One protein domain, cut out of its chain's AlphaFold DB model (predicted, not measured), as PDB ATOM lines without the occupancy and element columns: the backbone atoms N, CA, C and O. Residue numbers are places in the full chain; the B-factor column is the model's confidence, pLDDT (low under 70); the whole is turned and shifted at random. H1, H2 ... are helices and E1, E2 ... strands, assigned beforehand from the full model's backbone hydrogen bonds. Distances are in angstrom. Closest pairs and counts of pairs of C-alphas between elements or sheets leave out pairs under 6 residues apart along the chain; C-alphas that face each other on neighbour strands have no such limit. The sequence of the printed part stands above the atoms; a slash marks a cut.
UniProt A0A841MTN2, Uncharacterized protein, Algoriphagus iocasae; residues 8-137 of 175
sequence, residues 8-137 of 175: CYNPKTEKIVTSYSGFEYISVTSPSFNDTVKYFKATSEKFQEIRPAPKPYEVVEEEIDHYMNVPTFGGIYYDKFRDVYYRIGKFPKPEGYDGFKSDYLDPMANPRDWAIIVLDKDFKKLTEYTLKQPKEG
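Overview. This is residues 8 to 137 of the 175 residues of an uncharacterized protein of Algoriphagus iocasae (UniProt A0A841MTN2). Two four-stranded antiparallel sheets, E1 to E4 and E5 to E8, are stacked face to face as a twisted sandwich, whose sheets come closest where E1 and E2 meet E5, while E4 and E8 at the other edges are only just apart, 8.3 A at the closest. Beyond one end of the strands, the single helix H1 and much of the long loop of residues 91 to 113 make a second region. The printed part has 130 residues, with E1, E2, E3, E4, H1, E5, E6, E7 and E8 along it; each sheet's order follows the chain. The class is mostly strand, though under half of the residues are in named elements. The whole is compact, with a radius of gyration of the C-alphas of 16.2 A and spans of 47 by 32 by 27 A.

Arrangement. E5, residues 72 to 79, E6, residues 84 to 90, E7, residues 114 to 119, and E8, residues 125 to 131, form a meander, each strand the antiparallel neighbour of the one before. This sheet is strongly twisted, its C-alphas up to 6.1 A off the best plane. N 86 and O 77 of the hairpin E5 and E6 are 2.8 A apart, within hydrogen-bond range. So are N 115 and O 89 of E6 and E7, 2.7 A, and N 116 and O 129 of E7 and E8, 2.8 A. E1, residues 8 to 10, E2, residues 15 to 19, E3, residues 25 to 29, and E4, residues 38 to 41, form the second meander. Its pairs within range include N 8 and O 17, 2.9 A, N 18 and O 27, 2.9 A, and N 28 and O 38, 2.8 A. The two sheets are a sandwich, face to face, with strands at 30 degrees and best planes 34 degrees apart. The closest C-alphas of E1 and E5 are those of Cys 8 and Tyr 77, 5.8 A; of E2 and E5, those of Ser 19 and Ile 76, 6.1 A. E4 and E8 are only just apart, closest 8.3 A. H1, residues 60 to 69, is on neither sheet; every O i to N i+4 pair in it is within hydrogen-bond range.

Along the chain. E1 begins at C-alpha 8, (31.730, -28.335, 7.372). E5 is 21.8 A long, E6 19.8 A, E8 17.1 A, E7 15.7 A and H1 14.4 A; E2 measures 13.3 A, E3 13.1 A, E4 10.4 A and E1 6.6 A. H1 begins at C-alpha 60, (39.011, -35.541, 36.059), and E8 ends at C-alpha 131, (46.097, -15.862, 17.305).

Size, cuts and confidence. The C-alphas farthest apart are those of Glu 58 and Phe 81, 47.2 A. The printed part has no cut. The links E4 to H1 and E6 to E7 are long. Mean pLDDT of the printed part is 89.3; residues 94, 96, 99 and 102 to 105 are under 70.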
ATOM      1  N   CYS A   8      32.412 -29.200   8.320       95.06
ATOM      2  CA  CYS A   8      31.730 -28.335   7.372       95.06
ATOM      3  C   CYS A   8      31.360 -29.099   6.101       95.06
ATOM      4  O   CYS A   8      31.921 -30.149   5.786       95.06
ATOM      5  N   TYR A   9      30.398 -28.548   5.366       95.50
ATOM      6  CA  TYR A   9      29.985 -29.050   4.065       95.50
ATOM      7  C   TYR A   9      30.495 -28.115   2.969       95.50
ATOM      8  O   TYR A   9      30.258 -26.905   3.026       95.50
ATOM      9  N   ASN A  10      31.173 -28.668   1.963       96.56
ATOM     10  CA  ASN A  10      31.496 -27.947   0.740       96.56
ATOM     11  C   ASN A  10      30.423 -28.253  -0.323       96.56
ATOM     12  O   ASN A  10      30.451 -29.334  -0.912       96.56
ATOM     13  N   PRO A  11      29.509 -27.310  -0.628       94.31
ATOM     14  CA  PRO A  11      28.467 -27.517  -1.630       94.31
ATOM     15  C   PRO A  11      28.984 -27.603  -3.071       94.31
ATOM     16  O   PRO A  11      28.244 -28.060  -3.929       94.31
ATOM     17  N   LYS A  12      30.220 -27.171  -3.366       94.69
ATOM     18  CA  LYS A  12      30.788 -27.283  -4.722       94.69
ATOM     19  C   LYS A  12      31.217 -28.711  -5.048       94.69
ATOM     20  O   LYS A  12      31.142 -29.122  -6.198       94.69
ATOM     21  N   THR A  13      31.709 -29.437  -4.047       94.75
ATOM     22  CA  THR A  13      32.230 -30.804  -4.202       94.75
ATOM     23  C   THR A  13      31.323 -31.861  -3.584       94.75
ATOM     24  O   THR A  13      31.608 -33.052  -3.697       94.75
ATOM     25  N   GLU A  14      30.254 -31.426  -2.911       95.25
ATOM     26  CA  GLU A  14      29.334 -32.264  -2.145       95.25
ATOM     27  C   GLU A  14      30.068 -33.159  -1.136       95.25
ATOM     28  O   GLU A  14      29.757 -34.338  -0.967       95.25
ATOM     29  N   LYS A  15      31.086 -32.598  -0.471       95.69
ATOM     30  CA  LYS A  15      31.884 -33.303   0.540       95.69
ATOM     31  C   LYS A  15      31.693 -32.712   1.928       95.69
ATOM     32  O   LYS A  15      31.604 -31.497   2.107       95.69
ATOM     33  N   ILE A  16      31.682 -33.600   2.914       96.00
ATOM     34  CA  ILE A  16      31.799 -33.285   4.333       96.00
ATOM     35  C   ILE A  16      33.277 -33.357   4.701       96.00
ATOM     36  O   ILE A  16      33.963 -34.322   4.358       96.00
ATOM     37  N   VAL A  17      33.750 -32.336   5.407       97.25
ATOM     38  CA  VAL A  17      35.098 -32.268   5.966       97.25
ATOM     39  C   VAL A  17      34.986 -32.254   7.482       97.25
ATOM     40  O   VAL A  17      34.216 -31.460   8.017       97.25
ATOM     41  N   THR A  18      35.745 -33.099   8.177       96.12
ATOM     42  CA  THR A  18      35.712 -33.211   9.644       96.12
ATOM     43  C   THR A  18      37.105 -33.013  10.238       96.12
ATOM     44  O   THR A  18      38.101 -33.506   9.709       96.12
ATOM     45  N   SER A  19      37.166 -32.283  11.348       95.94
ATOM     46  CA  SER A  19      38.350 -31.974  12.143       95.94
ATOM     47  C   SER A  19      38.197 -32.612  13.520       95.94
ATOM     48  O   SER A  19      37.483 -32.093  14.373       95.94
ATOM     49  N   TYR A  20      38.858 -33.744  13.749       92.62
ATOM     50  CA  TYR A  20      38.855 -34.393  15.061       92.62
ATOM     51  C   TYR A  20      39.874 -33.728  15.993       92.62
ATOM     52  O   TYR A  20      41.004 -33.458  15.582       92.62
ATOM     53  N   SER A  21      39.498 -33.492  17.255       89.88
ATOM     54  CA  SER A  21      40.321 -32.722  18.199       89.88
ATOM     55  C   SER A  21      41.698 -33.306  18.480       89.88
ATOM     56  O   SER A  21      42.653 -32.549  18.599       89.88
ATOM     57  N   GLY A  22      41.821 -34.627  18.552       89.88
ATOM     58  CA  GLY A  22      43.091 -35.303  18.822       89.88
ATOM     59  C   GLY A  22      43.830 -35.778  17.572       89.88
ATOM     60  O   GLY A  22      44.645 -36.686  17.685       89.88
ATOM     61  N   PHE A  23      43.511 -35.262  16.377       92.56
ATOM     62  CA  PHE A  23      44.013 -35.846  15.132       92.56
ATOM     63  C   PHE A  23      44.566 -34.807  14.156       92.56
ATOM     64  O   PHE A  23      43.860 -33.903  13.715       92.56
ATOM     65  N   GLU A  24      45.831 -34.962  13.757       95.50
ATOM     66  CA  GLU A  24      46.526 -34.037  12.843       95.50
ATOM     67  C   GLU A  24      45.910 -33.962  11.441       95.50
ATOM     68  O   GLU A  24      46.143 -33.004  10.699       95.50
ATOM     69  N   TYR A  25      45.101 -34.953  11.077       97.00
ATOM     70  CA  TYR A  25      44.468 -35.055   9.774       97.00
ATOM     71  C   TYR A  25      43.010 -34.608   9.842       97.00
ATOM     72  O   TYR A  25      42.319 -34.824  10.838       97.00
ATOM     73  N   ILE A  26      42.537 -34.017   8.750       97.88
ATOM     74  CA  ILE A  26      41.105 -33.886   8.479       97.88
ATOM     75  C   ILE A  26      40.635 -35.086   7.669       97.88
ATOM     76  O   ILE A  26      41.401 -35.636   6.872       97.88
ATOM     77  N   SER A  27      39.379 -35.475   7.849       97.06
ATOM     78  CA  SER A  27      38.730 -36.481   7.011       97.06
ATOM     79  C   SER A  27      37.796 -35.828   6.006       97.06
ATOM     80  O   SER A  27      37.107 -34.865   6.336       97.06
ATOM     81  N   VAL A  28      37.736 -36.380   4.799       97.31
ATOM     82  CA  VAL A  28      36.876 -35.916   3.708       97.31
ATOM     83  C   VAL A  28      36.072 -37.095   3.183       97.31
ATOM     84  O   VAL A  28      36.640 -38.128   2.822       97.31
ATOM     85  N   THR A  29      34.751 -36.943   3.139       96.12
ATOM     86  CA  THR A  29      33.813 -37.996   2.723       96.12
ATOM     87  C   THR A  29      32.589 -37.410   2.026       96.12
ATOM     88  O   THR A  29      32.338 -36.208   2.107       96.12
ATOM     89  N   SER A  30      31.818 -38.236   1.320       93.94
ATOM     90  CA  SER A  30      30.480 -37.858   0.854       93.94
ATOM     91  C   SER A  30      29.446 -37.945   1.990       93.94
ATOM     92  O   SER A  30      29.629 -38.731   2.923       93.94
ATOM     93  N   PRO A  31      28.334 -37.188   1.912       91.31
ATOM     94  CA  PRO A  31      27.229 -37.268   2.869       91.31
ATOM     95  C   PRO A  31      26.590 -38.650   3.003       91.31
ATOM     96  O   PRO A  31      26.019 -38.958   4.042       91.31
ATOM     97  N   SER A  32      26.673 -39.482   1.961       89.75
ATOM     98  CA  SER A  32      26.171 -40.856   1.998       89.75
ATOM     99  C   SER A  32      27.100 -41.816   2.740       89.75
ATOM    100  O   SER A  32      26.689 -42.938   3.001       89.75
ATOM    101  N   PHE A  33      28.338 -41.404   3.050       83.69
ATOM    102  CA  PHE A  33      29.390 -42.242   3.644       83.69
ATOM    103  C   PHE A  33      29.686 -43.540   2.870       83.69
ATOM    104  O   PHE A  33      30.321 -44.449   3.394       83.69
ATOM    105  N   ASN A  34      29.260 -43.613   1.607       83.94
ATOM    106  CA  ASN A  34      29.520 -44.758   0.735       83.94
ATOM    107  C   ASN A  34      30.903 -44.679   0.071       83.94
ATOM    108  O   ASN A  34      31.415 -45.688  -0.408       83.94
ATOM    109  N   ASP A  35      31.503 -43.486   0.032       85.00
ATOM    110  CA  ASP A  35      32.853 -43.291  -0.491       85.00
ATOM    111  C   ASP A  35      33.901 -43.657   0.567       85.00
ATOM    112  O   ASP A  35      33.704 -43.453   1.766       85.00
ATOM    113  N   THR A  36      35.076 -44.110   0.123       90.31
ATOM    114  CA  THR A  36      36.238 -44.237   1.009       90.31
ATOM    115  C   THR A  36      36.593 -42.879   1.613       90.31
ATOM    116  O   THR A  36      36.875 -41.920   0.885       90.31
ATOM    117  N   VAL A  37      36.639 -42.818   2.946       94.62
ATOM    118  CA  VAL A  37      37.102 -41.640   3.684       94.62
ATOM    119  C   VAL A  37      38.566 -41.371   3.342       94.62
ATOM    120  O   VAL A  37      39.422 -42.246   3.482       94.62
ATOM    121  N   LYS A  38      38.861 -40.148   2.896       97.00
ATOM    122  CA  LYS A  38      40.228 -39.691   2.622       97.00
ATOM    123  C   LYS A  38      40.727 -38.816   3.759       97.00
ATOM    124  O   LYS A  38      39.952 -38.048   4.324       97.00
ATOM    125  N   TYR A  39      42.022 -38.895   4.047       97.88
ATOM    126  CA  TYR A  39      42.659 -38.122   5.108       97.88
ATOM    127  C   TYR A  39      43.733 -37.199   4.545       97.88
ATOM    128  O   TYR A  39      44.552 -37.622   3.730       97.88
ATOM    129  N   PHE A  40      43.748 -35.953   5.013       98.19
ATOM    130  CA  PHE A  40      44.709 -34.932   4.593       98.19
ATOM    131  C   PHE A  40      45.360 -34.304   5.819       98.19
ATOM    132  O   PHE A  40      44.666 -33.931   6.767       98.19
ATOM    133  N   LYS A  41      46.694 -34.207   5.823       97.31
ATOM    134  CA  LYS A  41      47.431 -33.620   6.948       97.31
ATOM    135  C   LYS A  41      47.147 -32.119   7.002       97.31
ATOM    136  O   LYS A  41      47.428 -31.407   6.046       97.31
ATOM    137  N   ALA A  42      46.618 -31.643   8.126       97.31
ATOM    138  CA  ALA A  42      46.177 -30.261   8.301       97.31
ATOM    139  C   ALA A  42      46.540 -29.759   9.707       97.31
ATOM    140  O   ALA A  42      45.670 -29.397  10.498       97.31
ATOM    141  N   THR A  43      47.833 -29.789  10.028       96.88
ATOM    142  CA  THR A  43      48.395 -29.412  11.335       96.88
ATOM    143  C   THR A  43      49.372 -28.241  11.208       96.88
ATOM    144  O   THR A  43      49.877 -27.957  10.115       96.88
ATOM    145  N   SER A  44      49.646 -27.568  12.326       95.94
ATOM    146  CA  SER A  44      50.735 -26.597  12.420       95.94
ATOM    147  C   SER A  44      52.065 -27.313  12.641       95.94
ATOM    148  O   SER A  44      52.140 -28.287  13.383       95.94
ATOM    149  N   GLU A  45      53.136 -26.806  12.036       93.75
ATOM    150  CA  GLU A  45      54.503 -27.307  12.280       93.75
ATOM    151  C   GLU A  45      55.029 -26.927  13.668       93.75
ATOM    152  O   GLU A  45      55.999 -27.503  14.145       93.75
ATOM    153  N   LYS A  46      54.379 -25.963  14.326       94.31
ATOM    154  CA  LYS A  46      54.705 -25.525  15.687       94.31
ATOM    155  C   LYS A  46      54.043 -26.398  16.756       94.31
ATOM    156  O   LYS A  46      54.258 -26.168  17.944       94.31
ATOM    157  N   PHE A  47      53.182 -27.335  16.364       94.06
ATOM    158  CA  PHE A  47      52.543 -28.255  17.295       94.06
ATOM    159  C   PHE A  47      53.493 -29.391  17.652       94.06
ATOM    160  O   PHE A  47      54.144 -29.976  16.789       94.06
ATOM    161  N   GLN A  48      53.548 -29.705  18.943       89.38
ATOM    162  CA  GLN A  48      54.139 -30.951  19.404       89.38
ATOM    163  C   GLN A  48      53.256 -32.146  19.027       89.38
ATOM    164  O   GLN A  48      52.090 -31.990  18.667       89.38
ATOM    165  N   GLU A  49      53.810 -33.349  19.131       87.31
ATOM    166  CA  GLU A  49      53.064 -34.584  18.902       87.31
ATOM    167  C   GLU A  49      51.840 -34.672  19.833       87.31
ATOM    168  O   GLU A  49      51.947 -34.468  21.044       87.31
ATOM    169  N   ILE A  50      50.677 -35.008  19.271       87.69
ATOM    170  CA  ILE A  50      49.473 -35.288  20.055       87.69
ATOM    171  C   ILE A  50      49.578 -36.711  20.593       87.69
ATOM    172  O   ILE A  50      49.556 -37.674  19.826       87.69
ATOM    173  N   ARG A  51      49.670 -36.848  21.917       82.50
ATOM    174  CA  ARG A  51      49.763 -38.150  22.581       82.50
ATOM    175  C   ARG A  51      48.464 -38.481  23.314       82.50
ATOM    176  O   ARG A  51      47.984 -37.647  24.088       82.50
ATOM    177  N   PRO A  52      47.891 -39.678  23.102       79.50
ATOM    178  CA  PRO A  52      46.756 -40.126  23.892       79.50
ATOM    179  C   PRO A  52      47.164 -40.287  25.360       79.50
ATOM    180  O   PRO A  52      48.342 -40.464  25.677       79.50
ATOM    181  N   ALA A  53      46.172 -40.251  26.246       79.69
ATOM    182  CA  ALA A  53      46.369 -40.585  27.647       79.69
ATOM    183  C   ALA A  53      46.970 -42.003  27.766       79.69
ATOM    184  O   ALA A  53      46.428 -42.940  27.171       79.69
ATOM    185  N   PRO A  54      48.076 -42.201  28.508       76.50
ATOM    186  CA  PRO A  54      48.729 -43.508  28.616       76.50
ATOM    187  C   PRO A  54      47.888 -44.525  29.401       76.50
ATOM    188  O   PRO A  54      48.035 -45.733  29.223       76.50
ATOM    189  N   LYS A  55      47.010 -44.033  30.277       82.00
ATOM    190  CA  LYS A  55      46.026 -44.788  31.048       82.00
ATOM    191  C   LYS A  55      44.770 -43.925  31.215       82.00
ATOM    192  O   LYS A  55      44.893 -42.702  31.151       82.00
ATOM    193  N   PRO A  56      43.589 -44.519  31.449       80.31
ATOM    194  CA  PRO A  56      42.444 -43.762  31.940       80.31
ATOM    195  C   PRO A  56      42.833 -43.017  33.224       80.31
ATOM    196  O   PRO A  56      43.479 -43.602  34.099       80.31
ATOM    197  N   TYR A  57      42.479 -41.739  33.317       80.50
ATOM    198  CA  TYR A  57      42.702 -40.956  34.528       80.50
ATOM    199  C   TYR A  57      41.670 -41.340  35.586       80.50
ATOM    200  O   TYR A  57      40.498 -41.547  35.276       80.50
ATOM    201  N   GLU A  58      42.112 -41.455  36.836       81.25
ATOM    202  CA  GLU A  58      41.216 -41.723  37.969       81.25
ATOM    203  C   GLU A  58      40.523 -40.440  38.452       81.25
ATOM    204  O   GLU A  58      39.473 -40.499  39.090       81.25
ATOM    205  N   VAL A  59      41.108 -39.284  38.122       82.00
ATOM    206  CA  VAL A  59      40.698 -37.949  38.557       82.00
ATOM    207  C   VAL A  59      40.531 -37.053  37.325       82.00
ATOM    208  O   VAL A  59      41.408 -37.001  36.463       82.00
ATOM    209  N   VAL A  60      39.398 -36.351  37.234       78.62
ATOM    210  CA  VAL A  60      39.011 -35.541  36.059       78.62
ATOM    211  C   VAL A  60      40.004 -34.403  35.806       78.62
ATOM    212  O   VAL A  60      40.302 -34.067  34.666       78.62
ATOM    213  N   GLU A  61      40.567 -33.825  36.860       77.38
ATOM    214  CA  GLU A  61      41.537 -32.740  36.779       77.38
ATOM    215  C   GLU A  61      42.845 -33.176  36.098       77.38
ATOM    216  O   GLU A  61      43.417 -32.400  35.333       77.38
ATOM    217  N   GLU A  62      43.296 -34.419  36.313       78.94
ATOM    218  CA  GLU A  62      44.476 -34.972  35.630       78.94
ATOM    219  C   GLU A  62      44.208 -35.181  34.133       78.94
ATOM    220  O   GLU A  62      45.083 -34.954  33.293       78.94
ATOM    221  N   GLU A  63      42.980 -35.581  33.792       80.94
ATOM    222  CA  GLU A  63      42.536 -35.711  32.407       80.94
ATOM    223  C   GLU A  63      42.541 -34.357  31.694       80.94
ATOM    224  O   GLU A  63      43.072 -34.231  30.586       80.94
ATOM    225  N   ILE A  64      41.988 -33.331  32.341       79.75
ATOM    226  CA  ILE A  64      41.948 -31.975  31.795       79.75
ATOM    227  C   ILE A  64      43.362 -31.422  31.630       79.75
ATOM    228  O   ILE A  64      43.677 -30.919  30.553       79.75
ATOM    229  N   ASP A  65      44.225 -31.545  32.642       80.31
ATOM    230  CA  ASP A  65      45.610 -31.075  32.555       80.31
ATOM    231  C   ASP A  65      46.346 -31.718  31.369       80.31
ATOM    232  O   ASP A  65      46.948 -31.015  30.552       80.31
ATOM    233  N   HIS A  66      46.211 -33.035  31.176       84.19
ATOM    234  CA  HIS A  66      46.792 -33.713  30.012       84.19
ATOM    235  C   HIS A  66      46.299 -33.126  28.686       84.19
ATOM    236  O   HIS A  66      47.110 -32.760  27.829       84.19
ATOM    237  N   TYR A  67      44.982 -32.988  28.507       82.56
ATOM    238  CA  TYR A  67      44.417 -32.476  27.254       82.56
ATOM    239  C   TYR A  67      44.677 -30.980  27.018       82.56
ATOM    240  O   TYR A  67      44.683 -30.528  25.868       82.56
ATOM    241  N   MET A  68      44.937 -30.209  28.075       84.56
ATOM    242  CA  MET A  68      45.324 -28.799  27.986       84.56
ATOM    243  C   MET A  68      46.797 -28.611  27.620       84.56
ATOM    244  O   MET A  68      47.151 -27.604  26.994       84.56
ATOM    245  N   ASN A  69      47.634 -29.597  27.944       85.62
ATOM    246  CA  ASN A  69      49.060 -29.613  27.632       85.62
ATOM    247  C   ASN A  69      49.392 -30.250  26.275       85.62
ATOM    248  O   ASN A  69      50.542 -30.190  25.844       85.62
ATOM    249  N   VAL A  70      48.421 -30.801  25.544       89.56
ATOM    250  CA  VAL A  70      48.614 -31.251  24.153       89.56
ATOM    251  C   VAL A  70      47.919 -30.314  23.162       89.56
ATOM    252  O   VAL A  70      46.931 -29.657  23.505       89.56
ATOM    253  N   PRO A  71      48.407 -30.220  21.911       93.00
ATOM    254  CA  PRO A  71      47.671 -29.526  20.869       93.00
ATOM    255  C   PRO A  71      46.313 -30.188  20.646       93.00
ATOM    256  O   PRO A  71      46.198 -31.413  20.638       93.00
ATOM    257  N   THR A  72      45.285 -29.375  20.425       92.31
ATOM    258  CA  THR A  72      43.939 -29.879  20.125       92.31
ATOM    259  C   THR A  72      43.325 -29.106  18.979       92.31
ATOM    260  O   THR A  72      43.427 -27.882  18.943       92.31
ATOM    261  N   PHE A  73      42.632 -29.783  18.076       93.62
ATOM    262  CA  PHE A  73      41.906 -29.138  16.991       93.62
ATOM    263  C   PHE A  73      40.469 -28.801  17.378       93.62
ATOM    264  O   PHE A  73      39.801 -29.534  18.110       93.62
ATOM    265  N   GLY A  74      40.012 -27.671  16.861       91.69
ATOM    266  CA  GLY A  74      38.644 -27.202  16.941       91.69
ATOM    267  C   GLY A  74      37.947 -27.322  15.594       91.69
ATOM    268  O   GLY A  74      38.149 -28.281  14.834       91.69
ATOM    269  N   GLY A  75      37.124 -26.316  15.307       93.38
ATOM    270  CA  GLY A  75      36.281 -26.305  14.125       93.38
ATOM    271  C   GLY A  75      37.022 -26.140  12.798       93.38
ATOM    272  O   GLY A  75      38.156 -25.655  12.739       93.38
ATOM    273  N   ILE A  76      36.345 -26.542  11.723       97.00
ATOM    274  CA  ILE A  76      36.787 -26.333  10.342       97.00
ATOM    275  C   ILE A  76      35.690 -25.646   9.530       97.00
ATOM    276  O   ILE A  76      34.526 -26.027   9.594       97.00
ATOM    277  N   TYR A  77      36.065 -24.637   8.747       97.12
ATOM    278  CA  TYR A  77      35.135 -23.748   8.057       97.12
ATOM    279  C   TYR A  77      35.525 -23.631   6.591       97.12
ATOM    280  O   TYR A  77      36.648 -23.251   6.277       97.12
ATOM    281  N   TYR A  78      34.594 -23.947   5.697       97.62
ATOM    282  CA  TYR A  78      34.789 -23.760   4.265       97.62
ATOM    283  C   TYR A  78      34.384 -22.345   3.849       97.62
ATOM    284  O   TYR A  78      33.230 -21.947   4.019       97.62
ATOM    285  N   ASP A  79      35.319 -21.597   3.268       97.38
ATOM    286  CA  ASP A  79      35.069 -20.292   2.673       97.38
ATOM    287  C   ASP A  79      34.729 -20.431   1.191       97.38
ATOM    288  O   ASP A  79      35.595 -20.488   0.318       97.38
ATOM    289  N   LYS A  80      33.428 -20.415   0.894       96.31
ATOM    290  CA  LYS A  80      32.924 -20.484  -0.482       96.31
ATOM    291  C   LYS A  80      33.334 -19.301  -1.368       96.31
ATOM    292  O   LYS A  80      33.275 -19.442  -2.590       96.31
ATOM    293  N   PHE A  81      33.684 -18.152  -0.782       96.25
ATOM    294  CA  PHE A  81      34.036 -16.928  -1.510       96.25
ATOM    295  C   PHE A  81      35.487 -16.946  -1.993       96.25
ATOM    296  O   PHE A  81      35.788 -16.317  -3.002       96.25
ATOM    297  N   ARG A  82      36.361 -17.671  -1.286       96.19
ATOM    298  CA  ARG A  82      37.802 -17.780  -1.578       96.19
ATOM    299  C   ARG A  82      38.250 -19.193  -1.958       96.19
ATOM    300  O   ARG A  82      39.381 -19.367  -2.378       96.19
ATOM    301  N   ASP A  83      37.362 -20.180  -1.836       96.69
ATOM    302  CA  ASP A  83      37.627 -21.598  -2.117       96.69
ATOM    303  C   ASP A  83      38.741 -22.205  -1.244       96.69
ATOM    304  O   ASP A  83      39.575 -22.980  -1.704       96.69
ATOM    305  N   VAL A  84      38.740 -21.842   0.041       97.88
ATOM    306  CA  VAL A  84      39.720 -22.289   1.043       97.88
ATOM    307  C   VAL A  84      39.026 -22.838   2.285       97.88
ATOM    308  O   VAL A  84      37.826 -22.640   2.491       97.88
ATOM    309  N   TYR A  85      39.791 -23.504   3.144       98.25
ATOM    310  CA  TYR A  85      39.334 -23.988   4.442       98.25
ATOM    311  C   TYR A  85      40.136 -23.352   5.574       98.25
ATOM    312  O   TYR A  85      41.361 -23.288   5.511       98.25
ATOM    313  N   TYR A  86      39.448 -22.947   6.638       97.88
ATOM    314  CA  TYR A  86      40.047 -22.501   7.893       97.88
ATOM    315  C   TYR A  86      39.868 -23.590   8.944       97.88
ATOM    316  O   TYR A  86      38.737 -23.890   9.320       97.88
ATOM    317  N   ARG A  87      40.959 -24.186   9.423       97.31
ATOM    318  CA  ARG A  87      40.953 -25.137  10.541       97.31
ATOM    319  C   ARG A  87      41.544 -24.470  11.774       97.31
ATOM    320  O   ARG A  87      42.635 -23.912  11.708       97.31
ATOM    321  N   ILE A  88      40.846 -24.557  12.899       96.31
ATOM    322  CA  ILE A  88      41.341 -24.050  14.178       96.31
ATOM    323  C   ILE A  88      42.121 -25.150  14.894       96.31
ATOM    324  O   ILE A  88      41.646 -26.274  15.043       96.31
ATOM    325  N   GLY A  89      43.327 -24.822  15.342       95.06
ATOM    326  CA  GLY A  89      44.094 -25.607  16.301       95.06
ATOM    327  C   GLY A  89      44.419 -24.764  17.527       95.06
ATOM    328  O   GLY A  89      44.593 -23.559  17.412       95.06
ATOM    329  N   LYS A  90      44.521 -25.385  18.696       93.50
ATOM    330  CA  LYS A  90      44.915 -24.755  19.958       93.50
ATOM    331  C   LYS A  90      46.294 -25.261  20.341       93.50
ATOM    332  O   LYS A  90      46.522 -26.471  20.341       93.50
ATOM    333  N   PHE A  91      47.192 -24.339  20.657       93.94
ATOM    334  CA  PHE A  91      48.485 -24.665  21.242       93.94
ATOM    335  C   PHE A  91      48.300 -25.215  22.665       93.94
ATOM    336  O   PHE A  91      47.299 -24.895  23.304       93.94
ATOM    337  N   PRO A  92      49.258 -25.999  23.184       89.81
ATOM    338  CA  PRO A  92      49.353 -26.282  24.613       89.81
ATOM    339  C   PRO A  92      49.321 -24.993  25.437       89.81
ATOM    340  O   PRO A  92      49.849 -23.968  24.992       89.81
ATOM    341  N   LYS A  93      48.741 -25.030  26.639       81.88
ATOM    342  CA  LYS A  93      48.796 -23.878  27.546       81.88
ATOM    343  C   LYS A  93      50.244 -23.686  28.038       81.88
ATOM    344  O   LYS A  93      50.758 -24.575  28.709       81.88
ATOM    345  N   PRO A  94      50.914 -22.548  27.760       67.69
ATOM    346  CA  PRO A  94      52.333 -22.378  28.098       67.69
ATOM    347  C   PRO A  94      52.618 -22.415  29.604       67.69
ATOM    348  O   PRO A  94      53.677 -22.869  30.019       67.69
ATOM    349  N   GLU A  95      51.675 -21.919  30.411       72.81
ATOM    350  CA  GLU A  95      51.788 -21.818  31.874       72.81
ATOM    351  C   GLU A  95      51.182 -23.042  32.607       72.81
ATOM    352  O   GLU A  95      51.115 -23.032  33.832       72.81
ATOM    353  N   GLY A  96      50.750 -24.089  31.883       68.12
ATOM    354  CA  GLY A  96      50.075 -25.269  32.450       68.12
ATOM    355  C   GLY A  96      48.620 -25.009  32.867       68.12
ATOM    356  O   GLY A  96      48.169 -23.862  32.903       68.12
ATOM    357  N   TYR A  97      47.841 -26.061  33.130       74.88
ATOM    358  CA  TYR A  97      46.444 -25.951  33.573       74.88
ATOM    359  C   TYR A  97      46.348 -25.379  34.998       74.88
ATOM    360  O   TYR A  97      47.093 -25.778  35.888       74.88
ATOM    361  N   ASP A  98      45.431 -24.433  35.219       74.69
ATOM    362  CA  ASP A  98      45.113 -23.933  36.559       74.69
ATOM    363  C   ASP A  98      43.872 -24.667  37.073       74.69
ATOM    364  O   ASP A  98      42.746 -24.299  36.748       74.69
ATOM    365  N   GLY A  99      44.083 -25.713  37.877       68.19
ATOM    366  CA  GLY A  99      43.000 -26.534  38.431       68.19
ATOM    367  C   GLY A  99      42.054 -25.796  39.382       68.19
ATOM    368  O   GLY A  99      40.969 -26.296  39.665       68.19
ATOM    369  N   PHE A 100      42.411 -24.592  39.844       70.88
ATOM    370  CA  PHE A 100      41.495 -23.742  40.610       70.88
ATOM    371  C   PHE A 100      40.535 -22.955  39.712       70.88
ATOM    372  O   PHE A 100      39.537 -22.424  40.203       70.88
ATOM    373  N   LYS A 101      40.800 -22.893  38.402       72.81
ATOM    374  CA  LYS A 101      39.919 -22.280  37.412       72.81
ATOM    375  C   LYS A 101      39.335 -23.356  36.501       72.81
ATOM    376  O   LYS A 101      39.986 -23.886  35.604       72.81
ATOM    377  N   SER A 102      38.075 -23.686  36.756       68.25
ATOM    378  CA  SER A 102      37.366 -24.724  36.016       68.25
ATOM    379  C   SER A 102      36.905 -24.222  34.650       68.25
ATOM    380  O   SER A 102      36.027 -23.364  34.579       68.25
ATOM    381  N   ASP A 103      37.405 -24.843  33.578       67.25
ATOM    382  CA  ASP A 103      36.926 -24.608  32.206       67.25
ATOM    383  C   ASP A 103      35.439 -24.972  32.020       67.25
ATOM    384  O   ASP A 103      34.787 -24.510  31.082       67.25
ATOM    385  N   TYR A 104      34.873 -25.790  32.920       63.53
ATOM    386  CA  TYR A 104      33.439 -26.087  32.929       63.53
ATOM    387  C   TYR A 104      32.591 -24.911  33.418       63.53
ATOM    388  O   TYR A 104      31.456 -24.757  32.968       63.53
ATOM    389  N   LEU A 105      33.118 -24.119  34.355       69.12
ATOM    390  CA  LEU A 105      32.429 -22.954  34.914       69.12
ATOM    391  C   LEU A 105      32.727 -21.692  34.101       69.12
ATOM    392  O   LEU A 105      31.829 -20.886  33.879       69.12
ATOM    393  N   ASP A 106      33.966 -21.556  33.635       75.50
ATOM    394  CA  ASP A 106      34.429 -20.467  32.787       75.50
ATOM    395  C   ASP A 106      35.262 -21.037  31.628       75.50
ATOM    396  O   ASP A 106      36.434 -21.351  31.817       75.50
ATOM    397  N   PRO A 107      34.711 -21.140  30.407       70.44
ATOM    398  CA  PRO A 107      35.435 -21.652  29.245       70.44
ATOM    399  C   PRO A 107      36.727 -20.893  28.903       70.44
ATOM    400  O   PRO A 107      37.518 -21.398  28.104       70.44
ATOM    401  N   MET A 108      36.920 -19.681  29.443       77.50
ATOM    402  CA  MET A 108      38.094 -18.827  29.248       77.50
ATOM    403  C   MET A 108      39.077 -18.861  30.422       77.50
ATOM    404  O   MET A 108      40.125 -18.226  30.336       77.50
ATOM    405  N   ALA A 109      38.799 -19.643  31.469       80.00
ATOM    406  CA  ALA A 109      39.659 -19.824  32.637       80.00
ATOM    407  C   ALA A 109      41.110 -20.182  32.275       80.00
ATOM    408  O   ALA A 109      42.058 -19.735  32.931       80.00
ATOM    409  N   ASN A 110      41.278 -20.987  31.224       83.25
ATOM    410  CA  ASN A 110      42.567 -21.463  30.743       83.25
ATOM    411  C   ASN A 110      42.734 -21.176  29.240       83.25
ATOM    412  O   ASN A 110      42.690 -22.092  28.410       83.25
ATOM    413  N   PRO A 111      42.948 -19.909  28.847       88.44
ATOM    414  CA  PRO A 111      42.988 -19.555  27.442       88.44
ATOM    415  C   PRO A 111      44.256 -20.101  26.784       88.44
ATOM    416  O   PRO A 111      45.352 -20.077  27.348       88.44
ATOM    417  N   ARG A 112      44.098 -20.603  25.559       90.31
ATOM    418  CA  ARG A 112      45.181 -21.165  24.745       90.31
ATOM    419  C   ARG A 112      45.299 -20.388  23.450       90.31
ATOM    420  O   ARG A 112      44.281 -20.130  22.814       90.31
ATOM    421  N   ASP A 113      46.521 -20.064  23.045       93.69
ATOM    422  CA  ASP A 113      46.780 -19.499  21.720       93.69
ATOM    423  C   ASP A 113      46.232 -20.424  20.634       93.69
ATOM    424  O   ASP A 113      46.251 -21.650  20.779       93.69
ATOM    425  N   TRP A 114      45.778 -19.854  19.521       94.62
ATOM    426  CA  TRP A 114      45.282 -20.638  18.392       94.62
ATOM    427  C   TRP A 114      46.194 -20.538  17.180       94.62
ATOM    428  O   TRP A 114      46.838 -19.521  16.936       94.62
ATOM    429  N   ALA A 115      46.195 -21.591  16.375       96.69
ATOM    430  CA  ALA A 115      46.590 -21.571  14.984       96.69
ATOM    431  C   ALA A 115      45.322 -21.557  14.120       96.69
ATOM    432  O   ALA A 115      44.506 -22.476  14.188       96.69
ATOM    433  N   ILE A 116      45.170 -20.528  13.290       97.31
ATOM    434  CA  ILE A 116      44.212 -20.512  12.184       97.31
ATOM    435  C   ILE A 116      44.958 -21.066  10.972       97.31
ATOM    436  O   ILE A 116      45.756 -20.360  10.360       97.31
ATOM    437  N   ILE A 117      44.751 -22.344  10.670       98.19
ATOM    438  CA  ILE A 117      45.410 -23.055   9.571       98.19
ATOM    439  C   ILE A 117      44.564 -22.879   8.312       98.19
ATOM    440  O   ILE A 117      43.376 -23.204   8.316       98.19
ATOM    441  N   VAL A 118      45.172 -22.384   7.236       98.19
ATOM    442  CA  VAL A 118      44.502 -22.152   5.953       98.19
ATOM    443  C   VAL A 118      44.899 -23.251   4.975       98.19
ATOM    444  O   VAL A 118      46.088 -23.465   4.731       98.19
ATOM    445  N   LEU A 119      43.911 -23.938   4.408       98.50
ATOM    446  CA  LEU A 119      44.094 -24.972   3.389       98.50
ATOM    447  C   LEU A 119      43.471 -24.519   2.067       98.50
ATOM    448  O   LEU A 119      42.429 -23.864   2.074       98.50
ATOM    449  N   ASP A 120      44.072 -24.900   0.946       97.69
ATOM    450  CA  ASP A 120      43.457 -24.727  -0.369       97.69
ATOM    451  C   ASP A 120      42.311 -25.727  -0.611       97.69
ATOM    452  O   ASP A 120      41.994 -26.579   0.228       97.69
ATOM    453  N   LYS A 121      41.684 -25.624  -1.788       96.94
ATOM    454  CA  LYS A 121      40.600 -26.508  -2.237       96.94
ATOM    455  C   LYS A 121      40.975 -27.996  -2.308       96.94
ATOM    456  O   LYS A 121      40.085 -28.841  -2.280       96.94
ATOM    457  N   ASP A 122      42.268 -28.305  -2.401       97.50
ATOM    458  CA  ASP A 122      42.819 -29.661  -2.473       97.50
ATOM    459  C   ASP A 122      43.396 -30.109  -1.110       97.50
ATOM    460  O   ASP A 122      44.074 -31.134  -1.012       97.50
ATOM    461  N   PHE A 123      43.079 -29.361  -0.044       98.12
ATOM    462  CA  PHE A 123      43.468 -29.591   1.350       98.12
ATOM    463  C   PHE A 123      44.969 -29.471   1.635       98.12
ATOM    464  O   PHE A 123      45.447 -29.940   2.671       98.12
ATOM    465  N   LYS A 124      45.729 -28.813   0.757       97.94
ATOM    466  CA  LYS A 124      47.131 -28.481   1.012       97.94
ATOM    467  C   LYS A 124      47.208 -27.218   1.865       97.94
ATOM    468  O   LYS A 124      46.535 -26.227   1.593       97.94
ATOM    469  N   LYS A 125      48.060 -27.229   2.895       97.62
ATOM    470  CA  LYS A 125      48.300 -26.047   3.737       97.62
ATOM    471  C   LYS A 125      48.896 -24.908   2.900       97.62
ATOM    472  O   LYS A 125      49.957 -25.080   2.303       97.62
ATOM    473  N   LEU A 126      48.218 -23.762   2.899       96.62
ATOM    474  CA  LEU A 126      48.668 -22.514   2.277       96.62
ATOM    475  C   LEU A 126      49.483 -21.677   3.260       96.62
ATOM    476  O   LEU A 126      50.584 -21.237   2.949       96.62
ATOM    477  N   THR A 127      48.928 -21.452   4.450       96.69
ATOM    478  CA  THR A 127      49.533 -20.623   5.494       96.69
ATOM    479  C   THR A 127      48.892 -20.922   6.850       96.69
ATOM    480  O   THR A 127      47.950 -21.712   6.954       96.69
ATOM    481  N   GLU A 128      49.397 -20.293   7.903       97.00
ATOM    482  CA  GLU A 128      48.793 -20.294   9.228       97.00
ATOM    483  C   GLU A 128      48.996 -18.943   9.922       97.00
ATOM    484  O   GLU A 128      50.020 -18.283   9.744       97.00
ATOM    485  N   TYR A 129      48.040 -18.552  10.762       96.69
ATOM    486  CA  TYR A 129      48.156 -17.381  11.627       96.69
ATOM    487  C   TYR A 129      48.061 -17.791  13.094       96.69
ATOM    488  O   TYR A 129      47.144 -18.513  13.483       96.69
ATOM    489  N   THR A 130      48.993 -17.316  13.923       96.50
ATOM    490  CA  THR A 130      48.942 -17.538  15.372       96.50
ATOM    491  C   THR A 130      48.138 -16.426  16.042       96.50
ATOM    492  O   THR A 130      48.604 -15.293  16.147       96.50
ATOM    493  N   LEU A 131      46.942 -16.756  16.523       94.81
ATOM    494  CA  LEU A 131      46.097 -15.862  17.305       94.81
ATOM    495  C   LEU A 131      46.455 -15.980  18.787       94.81
ATOM    496  O   LEU A 131      46.179 -16.998  19.421       94.81
ATOM    497  N   LYS A 132      47.074 -14.927  19.325       93.12
ATOM    498  CA  LYS A 132      47.438 -14.845  20.740       93.12
ATOM    499  C   LYS A 132      46.217 -14.553  21.606       93.12
ATOM    500  O   LYS A 132      45.498 -13.590  21.328       93.12
ATOM    501  N   GLN A 133      46.001 -15.364  22.639       89.88
ATOM    502  CA  GLN A 133      44.999 -15.074  23.663       89.88
ATOM    503  C   GLN A 133      45.619 -14.221  24.783       89.88
ATOM    504  O   GLN A 133      46.742 -14.497  25.209       89.88
ATOM    505  N   PRO A 134      44.908 -13.203  25.294       87.44
ATOM    506  CA  PRO A 134      45.260 -12.566  26.555       87.44
ATOM    507  C   PRO A 134      45.012 -13.530  27.726       87.44
ATOM    508  O   PRO A 134      44.319 -14.539  27.576       87.44
ATOM    509  N   LYS A 135      45.559 -13.211  28.905       82.12
ATOM    510  CA  LYS A 135      45.463 -14.068  30.103       82.12
ATOM    511  C   LYS A 135      44.026 -14.265  30.579       82.12
ATOM    512  O   LYS A 135      43.724 -15.281  31.194       82.12
ATOM    513  N   GLU A 136      43.167 -13.303  30.280       81.00
ATOM    514  CA  GLU A 136      41.753 -13.281  30.630       81.00
ATOM    515  C   GLU A 136      40.889 -14.089  29.650       81.00
ATOM    516  O   GLU A 136      39.731 -14.336  29.951       81.00
ATOM    517  N   GLY A 137      41.436 -14.493  28.492       84.56
ATOM    518  CA  GLY A 137      40.733 -15.256  27.458       84.56
ATOM    519  C   GLY A 137      39.577 -14.489  26.815       84.56
ATOM    520  O   GLY A 137      38.573 -14.186  27.446       84.56
TER     521      GLY A 137